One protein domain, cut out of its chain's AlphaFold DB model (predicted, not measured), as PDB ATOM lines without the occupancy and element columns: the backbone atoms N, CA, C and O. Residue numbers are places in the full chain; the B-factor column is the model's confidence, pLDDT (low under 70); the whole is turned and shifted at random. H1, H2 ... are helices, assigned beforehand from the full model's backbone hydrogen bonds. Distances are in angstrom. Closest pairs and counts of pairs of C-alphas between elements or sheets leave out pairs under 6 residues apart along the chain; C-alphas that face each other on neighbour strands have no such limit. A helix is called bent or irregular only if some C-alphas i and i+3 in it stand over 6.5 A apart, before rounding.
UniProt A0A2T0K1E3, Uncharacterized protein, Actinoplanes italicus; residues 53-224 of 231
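This is residues 53 to 224 of the 231 residues of an uncharacterized protein of Actinoplanes italicus (UniProt A0A2T0K1E3). Two lobes make this domain: a bundle of four helices, H1, H2, H8 and H9, roughly side by side, and a cluster of helices H3 to H7 set at mixed angles. H4 packs on H1 where the lobes meet, and two long links, residues 92 to 111 and 179 to 195, arc round the outside from lobe to lobe. The printed part has 172 residues with nine named helices, H1 to H9 in order, and no named strand; its class is all helix. It is compact, with a radius of gyration of the C-alphas of 15.8 A and spans of 42 by 40 by 26 A.

After residues 53 to 65, H1 is residues 66 to 76, from C-alpha 66 at (6.899, -23.433, -28.366); it is only just irregular, with C-alphas 71 and 74 6.54 A apart. H2 is 79 to 91, 18.3 A long, H3 112 to 122, H4 129 to 135, H5 143 to 150, H6 158 to 168, H7 172 to 178 and H8 196 to 205. H9, 210 to 223, is 20.1 A long and ends at (13.151, -21.442, -44.715).

H1, the hub, touches H9 the same way at a shallow tilt of 2 degrees, closest at C-alphas 69 and 217, 5.7 A. It touches H8 at C-alphas 66 and 202, 5.9 A, and H4 at 67 and 131, 6.6 A. H1 and H2, a hairpin, only just touch, with 3 pairs of C-alphas within 8 A, closest at 74 and 82, 6.1 A. H2 touches H8 at C-alphas 86 and 201, 6.0 A. H6 touches H4 at C-alphas 135 and 167, 5.6 A, and H7, about perpendicular at 89 degrees, at 165 and 172, 5.1 A. H3 touches H5 at C-alphas 113 and 150, 3.9 A. Every O i to N i+4 pair is within hydrogen-bond range in H2 to H9, and 4 of 7 in H1.

The C-alphas of Glu 109 and Ser 222 are farthest apart, 44.0 A. The printed part has no cut. The links H2 to H3 and H7 to H8 are long. Mean pLDDT of the printed part is 87.2; residues 60 to 63, 97 to 107 and 188 to 193 are under 70.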
ATOM      1  N   ASP A  53       4.536  -9.398 -14.366       85.19
ATOM      2  CA  ASP A  53       3.813  -9.505 -15.645       85.19
ATOM      3  C   ASP A  53       4.688  -9.188 -16.867       85.19
ATOM      4  O   ASP A  53       4.520  -9.780 -17.932       85.19
ATOM      5  N   ASP A  54       5.686  -8.315 -16.720       87.75
ATOM      6  CA  ASP A  54       6.652  -8.020 -17.781       87.75
ATOM      7  C   ASP A  54       7.588  -9.200 -18.087       87.75
ATOM      8  O   ASP A  54       8.196  -9.229 -19.158       87.75
ATOM      9  N   LEU A  55       7.694 -10.175 -17.182       89.50
ATOM     10  CA  LEU A  55       8.501 -11.383 -17.342       89.50
ATOM     11  C   LEU A  55       7.664 -12.618 -17.705       89.50
ATOM     12  O   LEU A  55       8.248 -13.639 -18.075       89.50
ATOM     13  N   ALA A  56       6.335 -12.529 -17.611       87.19
ATOM     14  CA  ALA A  56       5.435 -13.657 -17.799       87.19
ATOM     15  C   ALA A  56       5.464 -14.216 -19.240       87.19
ATOM     16  O   ALA A  56       5.491 -13.441 -20.205       87.19
ATOM     17  N   PRO A  57       5.463 -15.553 -19.403       87.56
ATOM     18  CA  PRO A  57       5.241 -16.191 -20.699       87.56
ATOM     19  C   PRO A  57       3.780 -16.040 -21.127       87.56
ATOM     20  O   PRO A  57       2.912 -15.837 -20.277       87.56
ATOM     21  N   ALA A  58       3.515 -16.191 -22.426       84.75
ATOM     22  CA  ALA A  58       2.162 -16.240 -22.970       84.75
ATOM     23  C   ALA A  58       1.306 -17.318 -22.281       84.75
ATOM     24  O   ALA A  58       1.830 -18.315 -21.773       84.75
ATOM     25  N   GLU A  59      -0.018 -17.127 -22.269       75.06
ATOM     26  CA  GLU A  59      -0.931 -18.166 -21.796       75.06
ATOM     27  C   GLU A  59      -0.770 -19.429 -22.644       75.06
ATOM     28  O   GLU A  59      -0.715 -19.368 -23.872       75.06
ATOM     29  N   LEU A  60      -0.750 -20.588 -21.985       68.31
ATOM     30  CA  LEU A  60      -0.831 -21.880 -22.654       68.31
ATOM     31  C   LEU A  60      -2.259 -22.089 -23.183       68.31
ATOM     32  O   LEU A  60      -3.040 -22.830 -22.588       68.31
ATOM     33  N   THR A  61      -2.605 -21.478 -24.306       54.44
ATOM     34  CA  THR A  61      -3.864 -21.727 -25.021       54.44
ATOM     35  C   THR A  61      -3.561 -22.222 -26.429       54.44
ATOM     36  O   THR A  61      -2.494 -21.934 -26.937       54.44
ATOM     37  N   GLY A  62      -4.453 -23.037 -27.002       65.31
ATOM     38  CA  GLY A  62      -4.384 -23.443 -28.409       65.31
ATOM     39  C   GLY A  62      -3.646 -24.753 -28.744       65.31
ATOM     40  O   GLY A  62      -3.166 -25.467 -27.851       65.31
ATOM     41  N   PRO A  63      -3.648 -25.126 -30.045       66.44
ATOM     42  CA  PRO A  63      -2.977 -26.312 -30.582       66.44
ATOM     43  C   PRO A  63      -1.474 -26.100 -30.817       66.44
ATOM     44  O   PRO A  63      -0.750 -27.078 -30.994       66.44
ATOM     45  N   TRP A  64      -1.017 -24.847 -30.835       76.69
ATOM     46  CA  TRP A  64       0.360 -24.471 -31.119       76.69
ATOM     47  C   TRP A  64       1.095 -24.169 -29.817       76.69
ATOM     48  O   TRP A  64       0.555 -23.555 -28.905       76.69
ATOM     49  N   ASP A  65       2.339 -24.615 -29.713       84.44
ATOM     50  CA  ASP A  65       3.189 -24.323 -28.563       84.44
ATOM     51  C   ASP A  65       4.649 -24.189 -28.992       84.44
ATOM     52  O   ASP A  65       5.029 -24.525 -30.117       84.44
ATOM     53  N   VAL A  66       5.479 -23.672 -28.086       90.00
ATOM     54  CA  VAL A  66       6.899 -23.433 -28.366       90.00
ATOM     55  C   VAL A  66       7.623 -24.726 -28.720       90.00
ATOM     56  O   VAL A  66       8.463 -24.720 -29.613       90.00
ATOM     57  N   GLU A  67       7.269 -25.843 -28.080       89.25
ATOM     58  CA  GLU A  67       7.833 -27.152 -28.422       89.25
ATOM     59  C   GLU A  67       7.543 -27.507 -29.879       89.25
ATOM     60  O   GLU A  67       8.436 -27.999 -30.557       89.25
ATOM     61  N   SER A  68       6.342 -27.215 -30.385       88.62
ATOM     62  CA  SER A  68       6.007 -27.510 -31.775       88.62
ATOM     63  C   SER A  68       6.886 -26.739 -32.760       88.62
ATOM     64  O   SER A  68       7.351 -27.303 -33.750       88.62
ATOM     65  N   LEU A  69       7.178 -25.473 -32.449       91.88
ATOM     66  CA  LEU A  69       8.109 -24.656 -33.221       91.88
ATOM     67  C   LEU A  69       9.536 -25.219 -33.163       91.88
ATOM     68  O   LEU A  69      10.166 -25.379 -34.206       91.88
ATOM     69  N   VAL A  70      10.065 -25.521 -31.973       91.19
ATOM     70  CA  VAL A  70      11.478 -25.916 -31.860       91.19
ATOM     71  C   VAL A  70      11.740 -27.362 -32.274       91.19
ATOM     72  O   VAL A  70      12.688 -27.598 -33.017       91.19
ATOM     73  N   ALA A  71      10.895 -28.308 -31.858       86.62
ATOM     74  CA  ALA A  71      11.094 -29.739 -32.085       86.62
ATOM     75  C   ALA A  71      10.783 -30.173 -33.506       86.62
ATOM     76  O   ALA A  71      11.531 -30.958 -34.079       86.62
ATOM     77  N   TRP A  72       9.701 -29.654 -34.085       86.81
ATOM     78  CA  TRP A  72       9.257 -30.112 -35.397       86.81
ATOM     79  C   TRP A  72       9.692 -29.195 -36.520       86.81
ATOM     80  O   TRP A  72       9.769 -29.662 -37.647       86.81
ATOM     81  N   ARG A  73       9.940 -27.902 -36.254       91.00
ATOM     82  CA  ARG A  73      10.224 -26.916 -37.307       91.00
ATOM     83  C   ARG A  73      11.664 -26.450 -37.329       91.00
ATOM     84  O   ARG A  73      12.359 -26.705 -38.309       91.00
ATOM     85  N   ALA A  74      12.114 -25.817 -36.253       92.56
ATOM     86  CA  ALA A  74      13.438 -25.213 -36.186       92.56
ATOM     87  C   ALA A  74      14.575 -26.244 -36.119       92.56
ATOM     88  O   ALA A  74      15.672 -25.950 -36.585       92.56
ATOM     89  N   HIS A  75      14.328 -27.440 -35.570       89.06
ATOM     90  CA  HIS A  75      15.328 -28.510 -35.501       89.06
ATOM     91  C   HIS A  75      15.831 -28.958 -36.886       89.06
ATOM     92  O   HIS A  75      16.995 -29.321 -37.026       89.06
ATOM     93  N   GLU A  76      14.980 -28.886 -37.913       88.81
ATOM     94  CA  GLU A  76      15.337 -29.246 -39.295       88.81
ATOM     95  C   GLU A  76      16.089 -28.135 -40.045       88.81
ATOM     96  O   GLU A  76      16.639 -28.378 -41.117       88.81
ATOM     97  N   LEU A  77      16.107 -26.910 -39.512       92.12
ATOM     98  CA  LEU A  77      16.822 -25.793 -40.123       92.12
ATOM     99  C   LEU A  77      18.311 -25.873 -39.790       92.12
ATOM    100  O   LEU A  77      18.694 -26.321 -38.708       92.12
ATOM    101  N   ASP A  78      19.159 -25.371 -40.684       91.94
ATOM    102  CA  ASP A  78      20.565 -25.127 -40.373       91.94
ATOM    103  C   ASP A  78      20.738 -23.894 -39.458       91.94
ATOM    104  O   ASP A  78      19.774 -23.266 -39.016       91.94
ATOM    105  N   ALA A  79      21.984 -23.559 -39.112       91.44
ATOM    106  CA  ALA A  79      22.260 -22.439 -38.212       91.44
ATOM    107  C   ALA A  79      21.791 -21.084 -38.778       91.44
ATOM    108  O   ALA A  79      21.318 -20.240 -38.018       91.44
ATOM    109  N   GLU A  80      21.881 -20.883 -40.096       94.06
ATOM    110  CA  GLU A  80      21.431 -19.649 -40.746       94.06
ATOM    111  C   GLU A  80      19.901 -19.551 -40.744       94.06
ATOM    112  O   GLU A  80      19.345 -18.522 -40.362       94.06
ATOM    113  N   GLY A  81      19.203 -20.636 -41.082       95.38
ATOM    114  CA  GLY A  81      17.749 -20.721 -41.011       95.38
ATOM    115  C   GLY A  81      17.229 -20.486 -39.593       95.38
ATOM    116  O   GLY A  81      16.272 -19.736 -39.407       95.38
ATOM    117  N   ARG A  82      17.889 -21.041 -38.569       95.56
ATOM    118  CA  ARG A  82      17.531 -20.771 -37.165       95.56
ATOM    119  C   ARG A  82      17.778 -19.317 -36.766       95.56
ATOM    120  O   ARG A  82      16.942 -18.756 -36.061       95.56
ATOM    121  N   ALA A  83      18.858 -18.693 -37.236       95.75
ATOM    122  CA  ALA A  83      19.112 -17.270 -37.008       95.75
ATOM    123  C   ALA A  83      18.035 -16.389 -37.669       95.75
ATOM    124  O   ALA A  83      17.461 -15.525 -37.015       95.75
ATOM    125  N   ARG A  84      17.663 -16.676 -38.920       97.50
ATOM    126  CA  ARG A  84      16.592 -15.956 -39.632       97.50
ATOM    127  C   ARG A  84      15.228 -16.128 -38.964       97.50
ATOM    128  O   ARG A  84      14.478 -15.164 -38.829       97.50
ATOM    129  N   LEU A  85      14.913 -17.340 -38.506       97.88
ATOM    130  CA  LEU A  85      13.704 -17.600 -37.728       97.88
ATOM    131  C   LEU A  85      13.716 -16.831 -36.404       97.88
ATOM    132  O   LEU A  85      12.683 -16.312 -35.980       97.88
ATOM    133  N   ARG A  86      14.880 -16.735 -35.756       97.31
ATOM    134  CA  ARG A  86      15.043 -15.958 -34.534       97.31
ATOM    135  C   ARG A  86      14.803 -14.465 -34.772       97.31
ATOM    136  O   ARG A  86      14.035 -13.875 -34.016       97.31
ATOM    137  N   ASP A  87      15.370 -13.898 -35.832       97.88
ATOM    138  CA  ASP A  87      15.147 -12.499 -36.218       97.88
ATOM    139  C   ASP A  87      13.664 -12.222 -36.498       97.88
ATOM    140  O   ASP A  87      13.124 -11.201 -36.074       97.88
ATOM    141  N   PHE A  88      12.974 -13.156 -37.164       98.25
ATOM    142  CA  PHE A  88      11.532 -13.064 -37.385       98.25
ATOM    143  C   PHE A  88      10.757 -13.024 -36.063       98.25
ATOM    144  O   PHE A  88       9.918 -12.145 -35.879       98.25
ATOM    145  N   VAL A  89      11.050 -13.944 -35.136       96.88
ATOM    146  CA  VAL A  89      10.404 -13.997 -33.815       96.88
ATOM    147  C   VAL A  89      10.642 -12.710 -33.023       96.88
ATOM    148  O   VAL A  89       9.692 -12.174 -32.454       96.88
ATOM    149  N   ASP A  90      11.872 -12.194 -33.012       96.00
ATOM    150  CA  ASP A  90      12.219 -10.954 -32.305       96.00
ATOM    151  C   ASP A  90      11.574  -9.708 -32.949       96.00
ATOM    152  O   ASP A  90      11.343  -8.708 -32.266       96.00
ATOM    153  N   GLY A  91      11.243  -9.766 -34.244       96.75
ATOM    154  CA  GLY A  91      10.548  -8.709 -34.981       96.75
ATOM    155  C   GLY A  91       9.022  -8.700 -34.827       96.75
ATOM    156  O   GLY A  91       8.371  -7.748 -35.270       96.75
ATOM    157  N   LEU A  92       8.421  -9.728 -34.218       95.44
ATOM    158  CA  LEU A  92       6.976  -9.774 -34.001       95.44
ATOM    159  C   LEU A  92       6.543  -8.738 -32.946       95.44
ATOM    160  O   LEU A  92       7.210  -8.563 -31.924       95.44
ATOM    161  N   PRO A  93       5.397  -8.058 -33.137       92.00
ATOM    162  CA  PRO A  93       4.937  -7.050 -32.190       92.00
ATOM    163  C   PRO A  93       4.614  -7.683 -30.834       92.00
ATOM    164  O   PRO A  93       3.884  -8.670 -30.758       92.00
ATOM    165  N   ALA A  94       5.100  -7.088 -29.745       85.56
ATOM    166  CA  ALA A  94       4.730  -7.529 -28.405       85.56
ATOM    167  C   ALA A  94       3.213  -7.379 -28.200       85.56
ATOM    168  O   ALA A  94       2.655  -6.296 -28.386       85.56
ATOM    169  N   ARG A  95       2.547  -8.464 -27.795       84.44
ATOM    170  CA  ARG A  95       1.119  -8.462 -27.463       84.44
ATOM    171  C   ARG A  95       0.925  -8.596 -25.952       84.44
ATOM    172  O   ARG A  95       1.743  -9.242 -25.290       84.44
ATOM    173  N   PRO A  96      -0.126  -7.981 -25.378       71.81
ATOM    174  CA  PRO A  96      -0.454  -8.172 -23.975       71.81
ATOM    175  C   PRO A  96      -0.698  -9.654 -23.714       71.81
ATOM    176  O   PRO A  96      -1.610 -10.261 -24.273       71.81
ATOM    177  N   VAL A  97       0.134 -10.228 -22.859       66.88
ATOM    178  CA  VAL A  97      -0.024 -11.605 -22.425       66.88
ATOM    179  C   VAL A  97      -1.200 -11.653 -21.457       66.88
ATOM    180  O   VAL A  97      -1.175 -11.000 -20.412       66.88
ATOM    181  N   ARG A  98      -2.236 -12.425 -21.792       65.56
ATOM    182  CA  ARG A  98      -3.236 -12.805 -20.795       65.56
ATOM    183  C   ARG A  98      -2.579 -13.805 -19.864       65.56
ATOM    184  O   ARG A  98      -2.012 -14.796 -20.301       65.56
ATOM    185  N   ARG A  99      -2.588 -13.504 -18.574       63.44
ATOM    186  CA  ARG A  99      -2.104 -14.427 -17.563       63.44
ATOM    187  C   ARG A  99      -3.313 -15.124 -16.962       63.44
ATOM    188  O   ARG A  99      -4.276 -14.459 -16.579       63.44
ATOM    189  N   THR A 100      -3.251 -16.444 -16.819       59.75
ATOM    190  CA  THR A 100      -4.077 -17.101 -15.809       59.75
ATOM    191  C   THR A 100      -3.509 -16.700 -14.455       59.75
ATOM    192  O   THR A 100      -2.381 -17.048 -14.115       59.75
ATOM    193  N   THR A 101      -4.239 -15.872 -13.712       51.66
ATOM    194  CA  THR A 101      -3.897 -15.540 -12.327       51.66
ATOM    195  C   THR A 101      -4.814 -16.354 -11.412       51.66
ATOM    196  O   THR A 101      -6.033 -16.215 -11.533       51.66
ATOM    197  N   PRO A 102      -4.277 -17.182 -10.495       59.06
ATOM    198  CA  PRO A 102      -2.857 -17.483 -10.286       59.06
ATOM    199  C   PRO A 102      -2.268 -18.323 -11.423       59.06
ATOM    200  O   PRO A 102      -2.960 -19.158 -12.011       59.06
ATOM    201  N   PHE A 103      -0.974 -18.134 -11.703       62.78
ATOM    202  CA  PHE A 103      -0.272 -19.040 -12.609       62.78
ATOM    203  C   PHE A 103      -0.290 -20.436 -11.957       62.78
ATOM    204  O   PHE A 103      -0.217 -20.495 -10.726       62.78
ATOM    205  N   PRO A 104      -0.365 -21.560 -12.701       58.03
ATOM    206  CA  PRO A 104      -0.636 -22.896 -12.137       58.03
ATOM    207  C   PRO A 104       0.304 -23.399 -11.019       58.03
ATOM    208  O   PRO A 104       0.085 -24.473 -10.465       58.03
ATOM    209  N   SER A 105       1.357 -22.649 -10.697       62.19
ATOM    210  CA  SER A 105       2.367 -22.941  -9.680       62.19
ATOM    211  C   SER A 105       2.557 -21.844  -8.624       62.19
ATOM    212  O   SER A 105       3.446 -21.974  -7.781       62.19
ATOM    213  N   ASP A 106       1.815 -20.737  -8.686       67.56
ATOM    214  CA  ASP A 106       1.950 -19.659  -7.703       67.56
ATOM    215  C   ASP A 106       1.464 -20.150  -6.329       67.56
ATOM    216  O   ASP A 106       0.387 -20.731  -6.207       67.56
ATOM    217  N   GLY A 107       2.282 -19.957  -5.290       67.38
ATOM    218  CA  GLY A 107       1.971 -20.390  -3.921       67.38
ATOM    219  C   GLY A 107       2.165 -21.887  -3.633       67.38
ATOM    220  O   GLY A 107       1.898 -22.315  -2.513       67.38
ATOM    221  N   GLN A 108       2.641 -22.683  -4.597       73.62
ATOM    222  CA  GLN A 108       3.039 -24.072  -4.342       73.62
ATOM    223  C   GLN A 108       4.378 -24.146  -3.600       73.62
ATOM    224  O   GLN A 108       5.254 -23.297  -3.783       73.62
ATOM    225  N   GLU A 109       4.558 -25.202  -2.805       83.75
ATOM    226  CA  GLU A 109       5.848 -25.517  -2.194       83.75
ATOM    227  C   GLU A 109       6.930 -25.699  -3.272       83.75
ATOM    228  O   GLU A 109       6.734 -26.374  -4.291       83.75
ATOM    229  N   LEU A 110       8.089 -25.076  -3.046       87.56
ATOM    230  CA  LEU A 110       9.241 -25.150  -3.940       87.56
ATOM    231  C   LEU A 110      10.010 -26.458  -3.760       87.56
ATOM    232  O   LEU A 110      11.087 -26.490  -3.166       87.56
ATOM    233  N   THR A 111       9.482 -27.525  -4.338       92.12
ATOM    234  CA  THR A 111      10.235 -28.764  -4.532       92.12
ATOM    235  C   THR A 111      11.044 -28.717  -5.833       92.12
ATOM    236  O   THR A 111      10.834 -27.837  -6.680       92.12
ATOM    237  N   ALA A 112      11.968 -29.663  -6.028       93.94
ATOM    238  CA  ALA A 112      12.755 -29.750  -7.257       93.94
ATOM    239  C   ALA A 112      11.838 -29.938  -8.477       93.94
ATOM    240  O   ALA A 112      11.958 -29.219  -9.471       93.94
ATOM    241  N   GLY A 113      10.856 -30.833  -8.371       93.69
ATOM    242  CA  GLY A 113       9.854 -31.062  -9.408       93.69
ATOM    243  C   GLY A 113       9.002 -29.824  -9.715       93.69
ATOM    244  O   GLY A 113       8.749 -29.522 -10.886       93.69
ATOM    245  N   THR A 114       8.607 -29.051  -8.697       91.25
ATOM    246  CA  THR A 114       7.874 -27.788  -8.901       91.25
ATOM    247  C   THR A 114       8.741 -26.748  -9.610       91.25
ATOM    248  O   THR A 114       8.261 -26.104 -10.542       91.25
ATOM    249  N   ILE A 115      10.022 -26.615  -9.247       94.06
ATOM    250  CA  ILE A 115      10.961 -25.706  -9.928       94.06
ATOM    251  C   ILE A 115      11.094 -26.075 -11.408       94.06
ATOM    252  O   ILE A 115      10.881 -25.222 -12.267       94.06
ATOM    253  N   LEU A 116      11.375 -27.340 -11.726       94.56
ATOM    254  CA  LEU A 116      11.542 -27.792 -13.112       94.56
ATOM    255  C   LEU A 116      10.285 -27.552 -13.957       94.56
ATOM    256  O   LEU A 116      10.366 -27.064 -15.085       94.56
ATOM    257  N   ARG A 117       9.105 -27.820 -13.389       91.56
ATOM    258  CA  ARG A 117       7.821 -27.540 -14.044       91.56
ATOM    259  C   ARG A 117       7.646 -26.048 -14.336       91.56
ATOM    260  O   ARG A 117       7.177 -25.691 -15.415       91.56
ATOM    261  N   ARG A 118       8.038 -25.182 -13.399       90.44
ATOM    262  CA  ARG A 118       7.984 -23.722 -13.555       90.44
ATOM    263  C   ARG A 118       8.964 -23.208 -14.606       90.44
ATOM    264  O   ARG A 118       8.595 -22.328 -15.372       90.44
ATOM    265  N   LEU A 119      10.166 -23.779 -14.701       93.50
ATOM    266  CA  LEU A 119      11.137 -23.423 -15.745       93.50
ATOM    267  C   LEU A 119      10.636 -23.776 -17.154       93.50
ATOM    268  O   LEU A 119      10.835 -22.998 -18.088       93.50
ATOM    269  N   LEU A 120       9.955 -24.917 -17.313       91.56
ATOM    270  CA  LEU A 120       9.290 -25.258 -18.574       91.56
ATOM    271  C   LEU A 120       8.145 -24.295 -18.887       91.56
ATOM    272  O   LEU A 120       8.052 -23.783 -20.000       91.56
ATOM    273  N   ALA A 121       7.307 -24.003 -17.893       88.06
ATOM    274  CA  ALA A 121       6.195 -23.081 -18.063       88.06
ATOM    275  C   ALA A 121       6.675 -21.665 -18.431       88.06
ATOM    276  O   ALA A 121       6.100 -21.054 -19.324       88.06
ATOM    277  N   ASN A 122       7.787 -21.191 -17.848       90.19
ATOM    278  CA  ASN A 122       8.455 -19.947 -18.244       90.19
ATOM    279  C   ASN A 122       8.818 -19.916 -19.731       90.19
ATOM    280  O   ASN A 122       8.880 -18.840 -20.302       90.19
ATOM    281  N   ARG A 123       9.058 -21.064 -20.366       90.00
ATOM    282  CA  ARG A 123       9.377 -21.176 -21.798       90.00
ATOM    283  C   ARG A 123       8.144 -21.456 -22.660       90.00
ATOM    284  O   ARG A 123       8.291 -21.729 -23.843       90.00
ATOM    285  N   ASN A 124       6.942 -21.415 -22.080       89.06
ATOM    286  CA  ASN A 124       5.705 -21.851 -22.726       89.06
ATOM    287  C   ASN A 124       5.812 -23.302 -23.265       89.06
ATOM    288  O   ASN A 124       5.291 -23.645 -24.327       89.06
ATOM    289  N   LEU A 125       6.536 -24.161 -22.530       88.25
ATOM    290  CA  LEU A 125       6.747 -25.572 -22.853       88.25
ATOM    291  C   LEU A 125       5.852 -26.462 -21.990       88.25
ATOM    292  O   LEU A 125       5.761 -26.305 -20.768       88.25
ATOM    293  N   ARG A 126       5.224 -27.454 -22.626       86.19
ATOM    294  CA  ARG A 126       4.427 -28.477 -21.946       86.19
ATOM    295  C   ARG A 126       5.292 -29.695 -21.657       86.19
ATOM    296  O   ARG A 126       6.106 -30.104 -22.469       86.19
ATOM    297  N   VAL A 127       5.063 -30.335 -20.513       86.44
ATOM    298  CA  VAL A 127       5.703 -31.624 -20.217       86.44
ATOM    299  C   VAL A 127       5.120 -32.675 -21.164       86.44
ATOM    300  O   VAL A 127       3.982 -33.121 -20.965       86.44
ATOM    301  N   ARG A 128       5.898 -33.050 -22.183       86.88
ATOM    302  CA  ARG A 128       5.637 -34.134 -23.139       86.88
ATOM    303  C   ARG A 128       6.872 -35.028 -23.250       86.88
ATOM    304  O   ARG A 128       7.985 -34.575 -22.997       86.88
ATOM    305  N   ASN A 129       6.665 -36.297 -23.611       86.00
ATOM    306  CA  ASN A 129       7.767 -37.217 -23.910       86.00
ATOM    307  C   ASN A 129       8.688 -36.620 -24.981       86.00
ATOM    308  O   ASN A 129       9.884 -36.527 -24.738       86.00
ATOM    309  N   SER A 130       8.116 -36.170 -26.104       85.00
ATOM    310  CA  SER A 130       8.857 -35.588 -27.229       85.00
ATOM    311  C   SER A 130       9.806 -34.484 -26.778       85.00
ATOM    312  O   SER A 130      10.973 -34.515 -27.130       85.00
ATOM    313  N   LEU A 131       9.364 -33.576 -25.908       86.50
ATOM    314  CA  LEU A 131      10.233 -32.537 -25.365       86.50
ATOM    315  C   LEU A 131      11.487 -33.104 -24.682       86.50
ATOM    316  O   LEU A 131      12.604 -32.711 -24.993       86.50
ATOM    317  N   LEU A 132      11.321 -34.006 -23.718       87.69
ATOM    318  CA  LEU A 132      12.448 -34.449 -22.896       87.69
ATOM    319  C   LEU A 132      13.310 -35.495 -23.602       87.69
ATOM    320  O   LEU A 132      14.519 -35.517 -23.389       87.69
ATOM    321  N   THR A 133      12.722 -36.314 -24.470       86.31
ATOM    322  CA  THR A 133      13.463 -37.275 -25.288       86.31
ATOM    323  C   THR A 133      14.212 -36.564 -26.417       86.31
ATOM    324  O   THR A 133      15.423 -36.728 -26.519       86.31
ATOM    325  N   GLU A 134      13.539 -35.723 -27.209       81.88
ATOM    326  CA  GLU A 134      14.137 -35.097 -28.398       81.88
ATOM    327  C   GLU A 134      15.042 -33.917 -28.024       81.88
ATOM    328  O   GLU A 134      16.221 -33.921 -28.364       81.88
ATOM    329  N   LEU A 135      14.533 -32.929 -27.274       80.62
ATOM    330  CA  LEU A 135      15.307 -31.737 -26.888       80.62
ATOM    331  C   LEU A 135      16.230 -32.007 -25.694       80.62
ATOM    332  O   LEU A 135      17.327 -31.452 -25.607       80.62
ATOM    333  N   GLY A 136      15.794 -32.842 -24.752       85.38
ATOM    334  CA  GLY A 136      16.572 -33.163 -23.554       85.38
ATOM    335  C   GLY A 136      17.591 -34.292 -23.740       85.38
ATOM    336  O   GLY A 136      18.467 -34.460 -22.888       85.38
ATOM    337  N   ALA A 137      17.505 -35.082 -24.819       86.00
ATOM    338  CA  ALA A 137      18.214 -36.364 -24.927       86.00
ATOM    339  C   ALA A 137      18.011 -37.232 -23.665       86.00
ATOM    340  O   ALA A 137      18.957 -37.793 -23.104       86.00
ATOM    341  N   GLY A 138      16.775 -37.228 -23.161       87.44
ATOM    342  CA  GLY A 138      16.335 -37.953 -21.981       87.44
ATOM    343  C   GLY A 138      15.875 -39.378 -22.292       87.44
ATOM    344  O   GLY A 138      15.795 -39.786 -23.451       87.44
ATOM    345  N   PRO A 139      15.547 -40.159 -21.252       87.94
ATOM    346  CA  PRO A 139      15.119 -41.539 -21.414       87.94
ATOM    347  C   PRO A 139      13.744 -41.606 -22.090       87.94
ATOM    348  O   PRO A 139      12.827 -40.869 -21.732       87.94
ATOM    349  N   TYR A 140      13.556 -42.539 -23.023       89.31
ATOM    350  CA  TYR A 140      12.252 -42.736 -23.654       89.31
ATOM    351  C   TYR A 140      11.216 -43.213 -22.620       89.31
ATOM    352  O   TYR A 140      11.214 -44.370 -22.201       89.31
ATOM    353  N   MET A 141      10.335 -42.304 -22.192       89.12
ATOM    354  CA  MET A 141       9.388 -42.514 -21.090       89.12
ATOM    355  C   MET A 141       8.029 -41.902 -21.401       89.12
ATOM    356  O   MET A 141       7.929 -40.878 -22.070       89.12
ATOM    357  N   SER A 142       6.943 -42.474 -20.882       92.56
ATOM    358  CA  SER A 142       5.617 -41.884 -21.093       92.56
ATOM    359  C   SER A 142       5.534 -40.454 -20.529       92.56
ATOM    360  O   SER A 142       6.131 -40.135 -19.499       92.56
ATOM    361  N   THR A 143       4.722 -39.590 -21.149       92.31
ATOM    362  CA  THR A 143       4.428 -38.250 -20.607       92.31
ATOM    363  C   THR A 143       3.901 -38.316 -19.165       92.31
ATOM    364  O   THR A 143       4.184 -37.432 -18.357       92.31
ATOM    365  N   ALA A 144       3.154 -39.369 -18.816       93.56
ATOM    366  CA  ALA A 144       2.670 -39.586 -17.457       93.56
ATOM    367  C   ALA A 144       3.825 -39.826 -16.472       93.56
ATOM    368  O   ALA A 144       3.838 -39.217 -15.406       93.56
ATOM    369  N   THR A 145       4.825 -40.622 -16.852       93.19
ATOM    370  CA  THR A 145       6.025 -40.882 -16.042       93.19
ATOM    371  C   THR A 145       6.779 -39.588 -15.746       93.19
ATOM    372  O   THR A 145       7.071 -39.301 -14.587       93.19
ATOM    373  N   TYR A 146       7.002 -38.747 -16.761       91.69
ATOM    374  CA  TYR A 146       7.632 -37.437 -16.573       91.69
ATOM    375  C   TYR A 146       6.836 -36.528 -15.629       91.69
ATOM    376  O   TYR A 146       7.403 -35.882 -14.749       91.69
ATOM    377  N   ARG A 147       5.504 -36.506 -15.755       92.12
ATOM    378  CA  ARG A 147       4.637 -35.755 -14.832       92.12
ATOM    379  C   ARG A 147       4.698 -36.297 -13.409       92.12
ATOM    380  O   ARG A 147       4.682 -35.504 -12.475       92.12
ATOM    381  N   MET A 148       4.778 -37.615 -13.229       94.00
ATOM    382  CA  MET A 148       4.918 -38.219 -11.905       94.00
ATOM    383  C   MET A 148       6.283 -37.905 -11.277       94.00
ATOM    384  O   MET A 148       6.318 -37.621 -10.085       94.00
ATOM    385  N   ALA A 149       7.368 -37.881 -12.059       92.25
ATOM    386  CA  ALA A 149       8.689 -37.446 -11.592       92.25
ATOM    387  C   ALA A 149       8.681 -35.964 -11.168       92.25
ATOM    388  O   ALA A 149       9.142 -35.625 -10.084       92.25
ATOM    389  N   LEU A 150       8.062 -35.081 -11.962       91.56
ATOM    390  CA  LEU A 150       7.880 -33.665 -11.604       91.56
ATOM    391  C   LEU A 150       6.922 -33.432 -10.432       91.56
ATOM    392  O   LEU A 150       6.923 -32.352  -9.846       91.56
ATOM    393  N   ALA A 151       6.047 -34.388 -10.140       91.31
ATOM    394  CA  ALA A 151       5.209 -34.396  -8.947       91.31
ATOM    395  C   ALA A 151       5.883 -35.121  -7.770       91.31
ATOM    396  O   ALA A 151       5.229 -35.322  -6.753       91.31
ATOM    397  N   GLU A 152       7.136 -35.560  -7.941       91.38
ATOM    398  CA  GLU A 152       7.939 -36.305  -6.962       91.38
ATOM    399  C   GLU A 152       7.246 -37.569  -6.426       91.38
ATOM    400  O   GLU A 152       7.526 -38.057  -5.337       91.38
ATOM    401  N   ARG A 153       6.349 -38.147  -7.236       93.56
ATOM    402  CA  ARG A 153       5.712 -39.450  -6.979       93.56
ATOM    403  C   ARG A 153       6.586 -40.622  -7.420       93.56
ATOM    404  O   ARG A 153       6.310 -41.764  -7.071       93.56
ATOM    405  N   VAL A 154       7.609 -40.333  -8.220       92.88
ATOM    406  CA  VAL A 154       8.690 -41.245  -8.611       92.88
ATOM    407  C   VAL A 154       9.995 -40.472  -8.430       92.88
ATOM    408  O   VAL A 154       9.983 -39.254  -8.639       92.88
ATOM    409  N   PRO A 155      11.112 -41.127  -8.062       92.31
ATOM    410  CA  PRO A 155      12.389 -40.442  -7.923       92.31
ATOM    411  C   PRO A 155      12.782 -39.653  -9.176       92.31
ATOM    412  O   PRO A 155      12.731 -40.161 -10.298       92.31
ATOM    413  N   LEU A 156      13.219 -38.412  -8.965       92.62
ATOM    414  CA  LEU A 156      13.821 -37.584 -10.000       92.62
ATOM    415  C   LEU A 156      15.284 -38.020 -10.198       92.62
ATOM    416  O   LEU A 156      16.176 -37.532  -9.501       92.62
ATOM    417  N   SER A 157      15.501 -38.994 -11.084       92.56
ATOM    418  CA  SER A 157      16.823 -39.531 -11.427       92.56
ATOM    419  C   SER A 157      17.727 -38.514 -12.129       92.56
ATOM    420  O   SER A 157      17.267 -37.498 -12.658       92.56
ATOM    421  N   ASP A 158      19.018 -38.836 -12.182       94.06
ATOM    422  CA  ASP A 158      20.039 -38.048 -12.876       94.06
ATOM    423  C   ASP A 158      19.711 -37.869 -14.361       94.06
ATOM    424  O   ASP A 158      19.839 -36.761 -14.882       94.06
ATOM    425  N   ASP A 159      19.204 -38.915 -15.023       91.38
ATOM    426  CA  ASP A 159      18.740 -38.853 -16.415       91.38
ATOM    427  C   ASP A 159      17.676 -37.771 -16.616       91.38
ATOM    428  O   ASP A 159      17.732 -37.006 -17.582       91.38
ATOM    429  N   TYR A 160      16.719 -37.660 -15.686       91.88
ATOM    430  CA  TYR A 160      15.698 -36.623 -15.762       91.88
ATOM    431  C   TYR A 160      16.313 -35.241 -15.596       91.88
ATOM    432  O   TYR A 160      16.069 -34.374 -16.432       91.88
ATOM    433  N   VAL A 161      17.126 -35.018 -14.562       94.00
ATOM    434  CA  VAL A 161      17.710 -33.689 -14.319       94.00
ATOM    435  C   VAL A 161      18.605 -33.251 -15.479       94.00
ATOM    436  O   VAL A 161      18.519 -32.095 -15.892       94.00
ATOM    437  N   ASN A 162      19.392 -34.164 -16.057       93.38
ATOM    438  CA  ASN A 162      20.178 -33.895 -17.261       93.38
ATOM    439  C   ASN A 162      19.271 -33.511 -18.442       93.38
ATOM    440  O   ASN A 162      19.521 -32.493 -19.086       93.38
ATOM    441  N   ALA A 163      18.194 -34.260 -18.696       91.94
ATOM    442  CA  ALA A 163      17.258 -33.941 -19.774       91.94
ATOM    443  C   ALA A 163      16.614 -32.558 -19.592       91.94
ATOM    444  O   ALA A 163      16.608 -31.749 -20.519       91.94
ATOM    445  N   PHE A 164      16.155 -32.241 -18.378       93.00
ATOM    446  CA  PHE A 164      15.603 -30.925 -18.064       93.00
ATOM    447  C   PHE A 164      16.632 -29.811 -18.246       93.00
ATOM    448  O   PHE A 164      16.316 -28.825 -18.906       93.00
ATOM    449  N   ALA A 165      17.845 -29.966 -17.703       93.50
ATOM    450  CA  ALA A 165      18.943 -29.005 -17.829       93.50
ATOM    451  C   ALA A 165      19.197 -28.617 -19.289       93.50
ATOM    452  O   ALA A 165      19.245 -27.433 -19.626       93.50
ATOM    453  N   ARG A 166      19.257 -29.622 -20.164       91.00
ATOM    454  CA  ARG A 166      19.451 -29.457 -21.608       91.00
ATOM    455  C   ARG A 166      18.265 -28.748 -22.260       91.00
ATOM    456  O   ARG A 166      18.467 -27.790 -22.997       91.00
ATOM    457  N   THR A 167      17.037 -29.137 -21.913       90.94
ATOM    458  CA  THR A 167      15.811 -28.483 -22.393       90.94
ATOM    459  C   THR A 167      15.721 -27.010 -22.010       90.94
ATOM    460  O   THR A 167      15.246 -26.200 -22.805       90.94
ATOM    461  N   VAL A 168      16.156 -26.642 -20.804       92.12
ATOM    462  CA  VAL A 168      16.055 -25.257 -20.325       92.12
ATOM    463  C   VAL A 168      17.300 -24.415 -20.611       92.12
ATOM    464  O   VAL A 168      17.234 -23.197 -20.452       92.12
ATOM    465  N   GLY A 169      18.406 -25.031 -21.041       91.69
ATOM    466  CA  GLY A 169      19.668 -24.349 -21.351       91.69
ATOM    467  C   GLY A 169      20.495 -23.958 -20.135       91.69
ATOM    468  O   GLY A 169      21.282 -23.020 -20.218       91.69
ATOM    469  N   ILE A 170      20.314 -24.643 -19.004       93.44
ATOM    470  CA  ILE A 170      21.082 -24.401 -17.777       93.44
ATOM    471  C   ILE A 170      22.080 -25.552 -17.620       93.44
ATOM    472  O   ILE A 170      21.657 -26.705 -17.711       93.44
ATOM    473  N   PRO A 171      23.378 -25.298 -17.363       92.25
ATOM    474  CA  PRO A 171      24.336 -26.370 -17.110       92.25
ATOM    475  C   PRO A 171      23.856 -27.287 -15.979       92.25
ATOM    476  O   PRO A 171      23.429 -26.804 -14.929       92.25
ATOM    477  N   VAL A 172      23.929 -28.609 -16.168       93.94
ATOM    478  CA  VAL A 172      23.283 -29.571 -15.255       93.94
ATOM    479  C   VAL A 172      23.751 -29.428 -13.810       93.94
ATOM    480  O   VAL A 172      22.928 -29.442 -12.901       93.94
ATOM    481  N   LEU A 173      25.048 -29.203 -13.588       93.75
ATOM    482  CA  LEU A 173      25.600 -29.029 -12.244       93.75
ATOM    483  C   LEU A 173      25.125 -27.731 -11.581       93.75
ATOM    484  O   LEU A 173      24.977 -27.677 -10.363       93.75
ATOM    485  N   GLU A 174      24.868 -26.684 -12.363       94.75
ATOM    486  CA  GLU A 174      24.302 -25.439 -11.843       94.75
ATOM    487  C   GLU A 174      22.818 -25.603 -11.530       94.75
ATOM    488  O   GLU A 174      22.369 -25.198 -10.458       94.75
ATOM    489  N   LEU A 175      22.067 -26.261 -12.421       95.81
ATOM    490  CA  LEU A 175      20.667 -26.587 -12.168       95.81
ATOM    491  C   LEU A 175      20.530 -27.441 -10.906       95.81
ATOM    492  O   LEU A 175      19.697 -27.120 -10.067       95.81
ATOM    493  N   ALA A 176      21.368 -28.470 -10.749       95.44
ATOM    494  CA  ALA A 176      21.395 -29.363  -9.594       95.44
ATOM    495  C   ALA A 176      21.583 -28.585  -8.278       95.44
ATOM    496  O   ALA A 176      20.791 -28.745  -7.351       95.44
ATOM    497  N   VAL A 177      22.536 -27.644  -8.232       95.12
ATOM    498  CA  VAL A 177      22.719 -26.735  -7.083       95.12
ATOM    499  C   VAL A 177      21.466 -25.891  -6.831       95.12
ATOM    500  O   VAL A 177      21.030 -25.742  -5.688       95.12
ATOM    501  N   LEU A 178      20.856 -25.347  -7.885       94.94
ATOM    502  CA  LEU A 178      19.679 -24.482  -7.785       94.94
ATOM    503  C   LEU A 178      18.393 -25.228  -7.402       94.94
ATOM    504  O   LEU A 178      17.461 -24.595  -6.907       94.94
ATOM    505  N   ILE A 179      18.335 -26.550  -7.559       94.62
ATOM    506  CA  ILE A 179      17.226 -27.395  -7.084       94.62
ATOM    507  C   ILE A 179      17.581 -28.210  -5.829       94.62
ATOM    508  O   ILE A 179      16.773 -29.032  -5.414       94.62
ATOM    509  N   ASP A 180      18.752 -27.960  -5.226       93.44
ATOM    510  CA  ASP A 180      19.288 -28.665  -4.046       93.44
ATOM    511  C   ASP A 180      19.352 -30.193  -4.231       93.44
ATOM    512  O   ASP A 180      18.869 -30.979  -3.417       93.44
ATOM    513  N   ARG A 181      19.927 -30.625  -5.358       92.94
ATOM    514  CA  ARG A 181      20.118 -32.035  -5.711       92.94
ATOM    515  C   ARG A 181      21.581 -32.320  -6.009       92.94
ATOM    516  O   ARG A 181      22.272 -31.518  -6.629       92.94
ATOM    517  N   GLU A 182      22.020 -33.508  -5.618       92.50
ATOM    518  CA  GLU A 182      23.252 -34.108  -6.119       92.50
ATOM    519  C   GLU A 182      22.911 -34.926  -7.362       92.50
ATOM    520  O   GLU A 182      21.979 -35.730  -7.331       92.50
ATOM    521  N   VAL A 183      23.611 -34.662  -8.463       91.75
ATOM    522  CA  VAL A 183      23.366 -35.276  -9.773       91.75
ATOM    523  C   VAL A 183      24.704 -35.463 -10.472       91.75
ATOM    524  O   VAL A 183      25.528 -34.542 -10.483       91.75
ATOM    525  N   ALA A 184      24.915 -36.627 -11.080       90.19
ATOM    526  CA  ALA A 184      26.023 -36.830 -11.996       90.19
ATOM    527  C   ALA A 184      25.742 -36.139 -13.339       90.19
ATOM    528  O   ALA A 184      24.656 -36.253 -13.914       90.19
ATOM    529  N   GLU A 185      26.742 -35.435 -13.868       87.12
ATOM    530  CA  GLU A 185      26.701 -35.013 -15.264       87.12
ATOM    531  C   GLU A 185      26.845 -36.248 -16.150       87.12
ATOM    532  O   GLU A 185      27.828 -36.989 -16.056       87.12
ATOM    533  N   LEU A 186      25.836 -36.489 -16.984       84.38
ATOM    534  CA  LEU A 186      25.800 -37.662 -17.840       84.38
ATOM    535  C   LEU A 186      26.285 -37.305 -19.246       84.38
ATOM    536  O   LEU A 186      25.899 -36.259 -19.788       84.38
ATOM    537  N   PRO A 187      27.091 -38.180 -19.876       78.19
ATOM    538  CA  PRO A 187      27.498 -37.986 -21.256       78.19
ATOM    539  C   PRO A 187      26.277 -37.989 -22.182       78.19
ATOM    540  O   PRO A 187      25.194 -38.481 -21.856       78.19
ATOM    541  N   TRP A 188      26.454 -37.430 -23.372       68.38
ATOM    542  CA  TRP A 188      25.431 -37.468 -24.408       68.38
ATOM    543  C   TRP A 188      25.303 -38.890 -24.949       68.38
ATOM    544  O   TRP A 188      26.257 -39.437 -25.496       68.38
ATOM    545  N   THR A 189      24.125 -39.487 -24.796       61.12
ATOM    546  CA  THR A 189      23.841 -40.865 -25.219       61.12
ATOM    547  C   THR A 189      23.139 -40.948 -26.585       61.12
ATOM    548  O   THR A 189      22.789 -42.042 -27.014       61.12
ATOM    549  N   GLY A 190      22.966 -39.821 -27.297       59.59
ATOM    550  CA  GLY A 190      22.227 -39.732 -28.566       59.59
ATOM    551  C   GLY A 190      22.878 -38.863 -29.654       59.59
ATOM    552  O   GLY A 190      23.956 -38.289 -29.475       59.59
ATOM    553  N   SER A 191      22.214 -38.781 -30.811       51.97
ATOM    554  CA  SER A 191      22.638 -38.032 -32.003       51.97
ATOM    555  C   SER A 191      22.621 -36.518 -31.772       51.97
ATOM    556  O   SER A 191      21.600 -35.887 -31.984       51.97
ATOM    557  N   ARG A 192      23.784 -35.969 -31.390       56.00
ATOM    558  CA  ARG A 192      24.133 -34.546 -31.178       56.00
ATOM    559  C   ARG A 192      23.225 -33.763 -30.201       56.00
ATOM    560  O   ARG A 192      22.005 -33.829 -30.276       56.00
ATOM    561  N   PRO A 193      23.809 -32.954 -29.296       61.84
ATOM    562  CA  PRO A 193      23.016 -32.039 -28.485       61.84
ATOM    563  C   PRO A 193      22.239 -31.088 -29.393       61.84
ATOM    564  O   PRO A 193      22.768 -30.638 -30.416       61.84
ATOM    565  N   TRP A 194      21.009 -30.750 -29.004       70.25
ATOM    566  CA  TRP A 194      20.335 -29.634 -29.647       70.25
ATOM    567  C   TRP A 194      21.206 -28.385 -29.501       70.25
ATOM    568  O   TRP A 194      21.719 -28.112 -28.408       70.25
ATOM    569  N   PRO A 195      21.430 -27.653 -30.598       83.38
ATOM    570  CA  PRO A 195      22.274 -26.479 -30.554       83.38
ATOM    571  C   PRO A 195      21.657 -25.418 -29.635       83.38
ATOM    572  O   PRO A 195      20.440 -25.304 -29.488       83.38
ATOM    573  N   ARG A 196      22.530 -24.652 -28.970       86.19
ATOM    574  CA  ARG A 196      22.141 -23.629 -27.986       86.19
ATOM    575  C   ARG A 196      21.129 -22.628 -28.552       86.19
ATOM    576  O   ARG A 196      20.262 -22.156 -27.825       86.19
ATOM    577  N   ASP A 197      21.228 -22.328 -29.840       90.56
ATOM    578  CA  ASP A 197      20.318 -21.435 -30.556       90.56
ATOM    579  C   ASP A 197      18.849 -21.901 -30.527       90.56
ATOM    580  O   ASP A 197      17.963 -21.054 -30.462       90.56
ATOM    581  N   LEU A 198      18.560 -23.208 -30.476       90.75
ATOM    582  CA  LEU A 198      17.196 -23.725 -30.311       90.75
ATOM    583  C   LEU A 198      16.636 -23.439 -28.920       90.75
ATOM    584  O   LEU A 198      15.456 -23.116 -28.787       90.75
ATOM    585  N   VAL A 199      17.473 -23.525 -27.886       90.69
ATOM    586  CA  VAL A 199      17.053 -23.186 -26.521       90.69
ATOM    587  C   VAL A 199      16.781 -21.688 -26.402       90.69
ATOM    588  O   VAL A 199      15.762 -21.284 -25.842       90.69
ATOM    589  N   GLU A 200      17.643 -20.860 -26.992       92.25
ATOM    590  CA  GLU A 200      17.420 -19.415 -27.049       92.25
ATOM    591  C   GLU A 200      16.166 -19.082 -27.874       92.25
ATOM    592  O   GLU A 200      15.377 -18.225 -27.475       92.25
ATOM    593  N   LEU A 201      15.919 -19.773 -28.992       94.50
ATOM    594  CA  LEU A 201      14.696 -19.618 -29.783       94.50
ATOM    595  C   LEU A 201      13.447 -19.973 -28.969       94.50
ATOM    596  O   LEU A 201      12.494 -19.193 -28.970       94.50
ATOM    597  N   ALA A 202      13.463 -21.084 -28.222       92.62
ATOM    598  CA  ALA A 202      12.376 -21.433 -27.308       92.62
ATOM    599  C   ALA A 202      12.137 -20.316 -26.283       92.62
ATOM    600  O   ALA A 202      10.996 -19.935 -26.013       92.62
ATOM    601  N   TRP A 203      13.215 -19.737 -25.749       94.00
ATOM    602  CA  TRP A 203      13.118 -18.612 -24.831       94.00
ATOM    603  C   TRP A 203      12.463 -17.380 -25.466       94.00
ATOM    604  O   TRP A 203      11.585 -16.781 -24.846       94.00
ATOM    605  N   ALA A 204      12.825 -16.976 -26.686       94.25
ATOM    606  CA  ALA A 204      12.155 -15.839 -27.332       94.25
ATOM    607  C   ALA A 204      10.697 -16.112 -27.672       94.25
ATOM    608  O   ALA A 204       9.844 -15.259 -27.432       94.25
ATOM    609  N   ALA A 205      10.405 -17.319 -28.149       94.00
ATOM    610  CA  ALA A 205       9.060 -17.706 -28.540       94.00
ATOM    611  C   ALA A 205       8.085 -17.794 -27.348       94.00
ATOM    612  O   ALA A 205       6.873 -17.787 -27.546       94.00
ATOM    613  N   ARG A 206       8.579 -17.816 -26.098       92.12
ATOM    614  CA  ARG A 206       7.762 -17.982 -24.877       92.12
ATOM    615  C   ARG A 206       6.631 -16.962 -24.709       92.12
ATOM    616  O   ARG A 206       5.710 -17.210 -23.941       92.12
ATOM    617  N   ARG A 207       6.733 -15.789 -25.344       90.81
ATOM    618  CA  ARG A 207       5.748 -14.695 -25.245       90.81
ATOM    619  C   ARG A 207       4.824 -14.588 -26.454       90.81
ATOM    620  O   ARG A 207       3.974 -13.702 -26.461       90.81
ATOM    621  N   LEU A 208       5.002 -15.448 -27.451       91.25
ATOM    622  CA  LEU A 208       4.151 -15.473 -28.630       91.25
ATOM    623  C   LEU A 208       2.802 -16.102 -28.282       91.25
ATOM    624  O   LEU A 208       2.751 -17.125 -27.595       91.25
ATOM    625  N   ASP A 209       1.727 -15.489 -28.766       88.75
ATOM    626  CA  ASP A 209       0.401 -16.104 -28.759       88.75
ATOM    627  C   ASP A 209       0.245 -17.145 -29.885       88.75
ATOM    628  O   ASP A 209       1.155 -17.368 -30.686       88.75
ATOM    629  N   ASP A 210      -0.924 -17.782 -29.958       88.25
ATOM    630  CA  ASP A 210      -1.237 -18.803 -30.966       88.25
ATOM    631  C   ASP A 210      -1.038 -18.331 -32.414       88.25
ATOM    632  O   ASP A 210      -0.565 -19.089 -33.265       88.25
ATOM    633  N   GLU A 211      -1.414 -17.087 -32.720       90.06
ATOM    634  CA  GLU A 211      -1.306 -16.543 -34.073       90.06
ATOM    635  C   GLU A 211       0.158 -16.282 -34.429       90.06
ATOM    636  O   GLU A 211       0.603 -16.610 -35.530       90.06
ATOM    637  N   GLN A 212       0.914 -15.732 -33.483       93.31
ATOM    638  CA  GLN A 212       2.338 -15.474 -33.628       93.31
ATOM    639  C   GLN A 212       3.155 -16.765 -33.721       93.31
ATOM    640  O   GLN A 212       4.058 -16.849 -34.553       93.31
ATOM    641  N   LEU A 213       2.818 -17.789 -32.931       93.19
ATOM    642  CA  LEU A 213       3.429 -19.115 -33.038       93.19
ATOM    643  C   LEU A 213       3.150 -19.737 -34.403       93.19
ATOM    644  O   LEU A 213       4.077 -20.232 -35.041       93.19
ATOM    645  N   ARG A 214       1.903 -19.669 -34.888       92.88
ATOM    646  CA  ARG A 214       1.556 -20.134 -36.237       92.88
ATOM    647  C   ARG A 214       2.373 -19.408 -37.303       92.88
ATOM    648  O   ARG A 214       2.975 -20.067 -38.140       92.88
ATOM    649  N   ALA A 215       2.460 -18.081 -37.234       95.06
ATOM    650  CA  ALA A 215       3.257 -17.297 -38.175       95.06
ATOM    651  C   ALA A 215       4.752 -17.670 -38.135       95.06
ATOM    652  O   ALA A 215       5.387 -17.769 -39.182       95.06
ATOM    653  N   ALA A 216       5.313 -17.922 -36.947       96.19
ATOM    654  CA  ALA A 216       6.694 -18.380 -36.800       96.19
ATOM    655  C   ALA A 216       6.909 -19.779 -37.400       96.19
ATOM    656  O   ALA A 216       7.930 -20.021 -38.039       96.19
ATOM    657  N   MET A 217       5.945 -20.689 -37.247       95.00
ATOM    658  CA  MET A 217       5.993 -22.016 -37.867       95.00
ATOM    659  C   MET A 217       5.868 -21.954 -39.393       95.00
ATOM    660  O   MET A 217       6.638 -22.626 -40.079       95.00
ATOM    661  N   ASP A 218       4.965 -21.123 -39.919       95.88
ATOM    662  CA  ASP A 218       4.819 -20.872 -41.359       95.88
ATOM    663  C   ASP A 218       6.119 -20.272 -41.934       95.88
ATOM    664  O   ASP A 218       6.588 -20.664 -43.005       95.88
ATOM    665  N   HIS A 219       6.758 -19.358 -41.194       97.50
ATOM    666  CA  HIS A 219       8.052 -18.802 -41.581       97.50
ATOM    667  C   HIS A 219       9.156 -19.864 -41.565       97.50
ATOM    668  O   HIS A 219       9.912 -19.965 -42.529       97.50
ATOM    669  N   ALA A 220       9.219 -20.697 -40.525       96.69
ATOM    670  CA  ALA A 220      10.171 -21.800 -40.450       96.69
ATOM    671  C   ALA A 220      10.023 -22.770 -41.636       96.69
ATOM    672  O   ALA A 220      11.031 -23.178 -42.206       96.69
ATOM    673  N   ASP A 221       8.794 -23.084 -42.061       94.69
ATOM    674  CA  ASP A 221       8.554 -23.901 -43.261       94.69
ATOM    675  C   ASP A 221       9.099 -23.246 -44.528       94.69
ATOM    676  O   ASP A 221       9.677 -23.925 -45.372       94.69
ATOM    677  N   SER A 222       8.960 -21.924 -44.657       96.00
ATOM    678  CA  SER A 222       9.469 -21.183 -45.819       96.00
ATOM    679  C   SER A 222      10.999 -21.148 -45.912       96.00
ATOM    680  O   SER A 222      11.539 -20.906 -46.991       96.00
ATOM    681  N   LEU A 223      11.690 -21.378 -44.791       95.75
ATOM    682  CA  LEU A 223      13.151 -21.442 -44.715       95.75
ATOM    683  C   LEU A 223      13.695 -22.839 -45.019       95.75
ATOM    684  O   LEU A 223      14.900 -22.983 -45.224       95.75
ATOM    685  N   ARG A 224      12.837 -23.865 -45.044       89.06
ATOM    686  CA  ARG A 224      13.267 -25.212 -45.402       89.06
ATOM    687  C   ARG A 224      13.689 -25.228 -46.869       89.06
ATOM    688  O   ARG A 224      12.981 -24.662 -47.709       89.06
TER     689      ARG A 224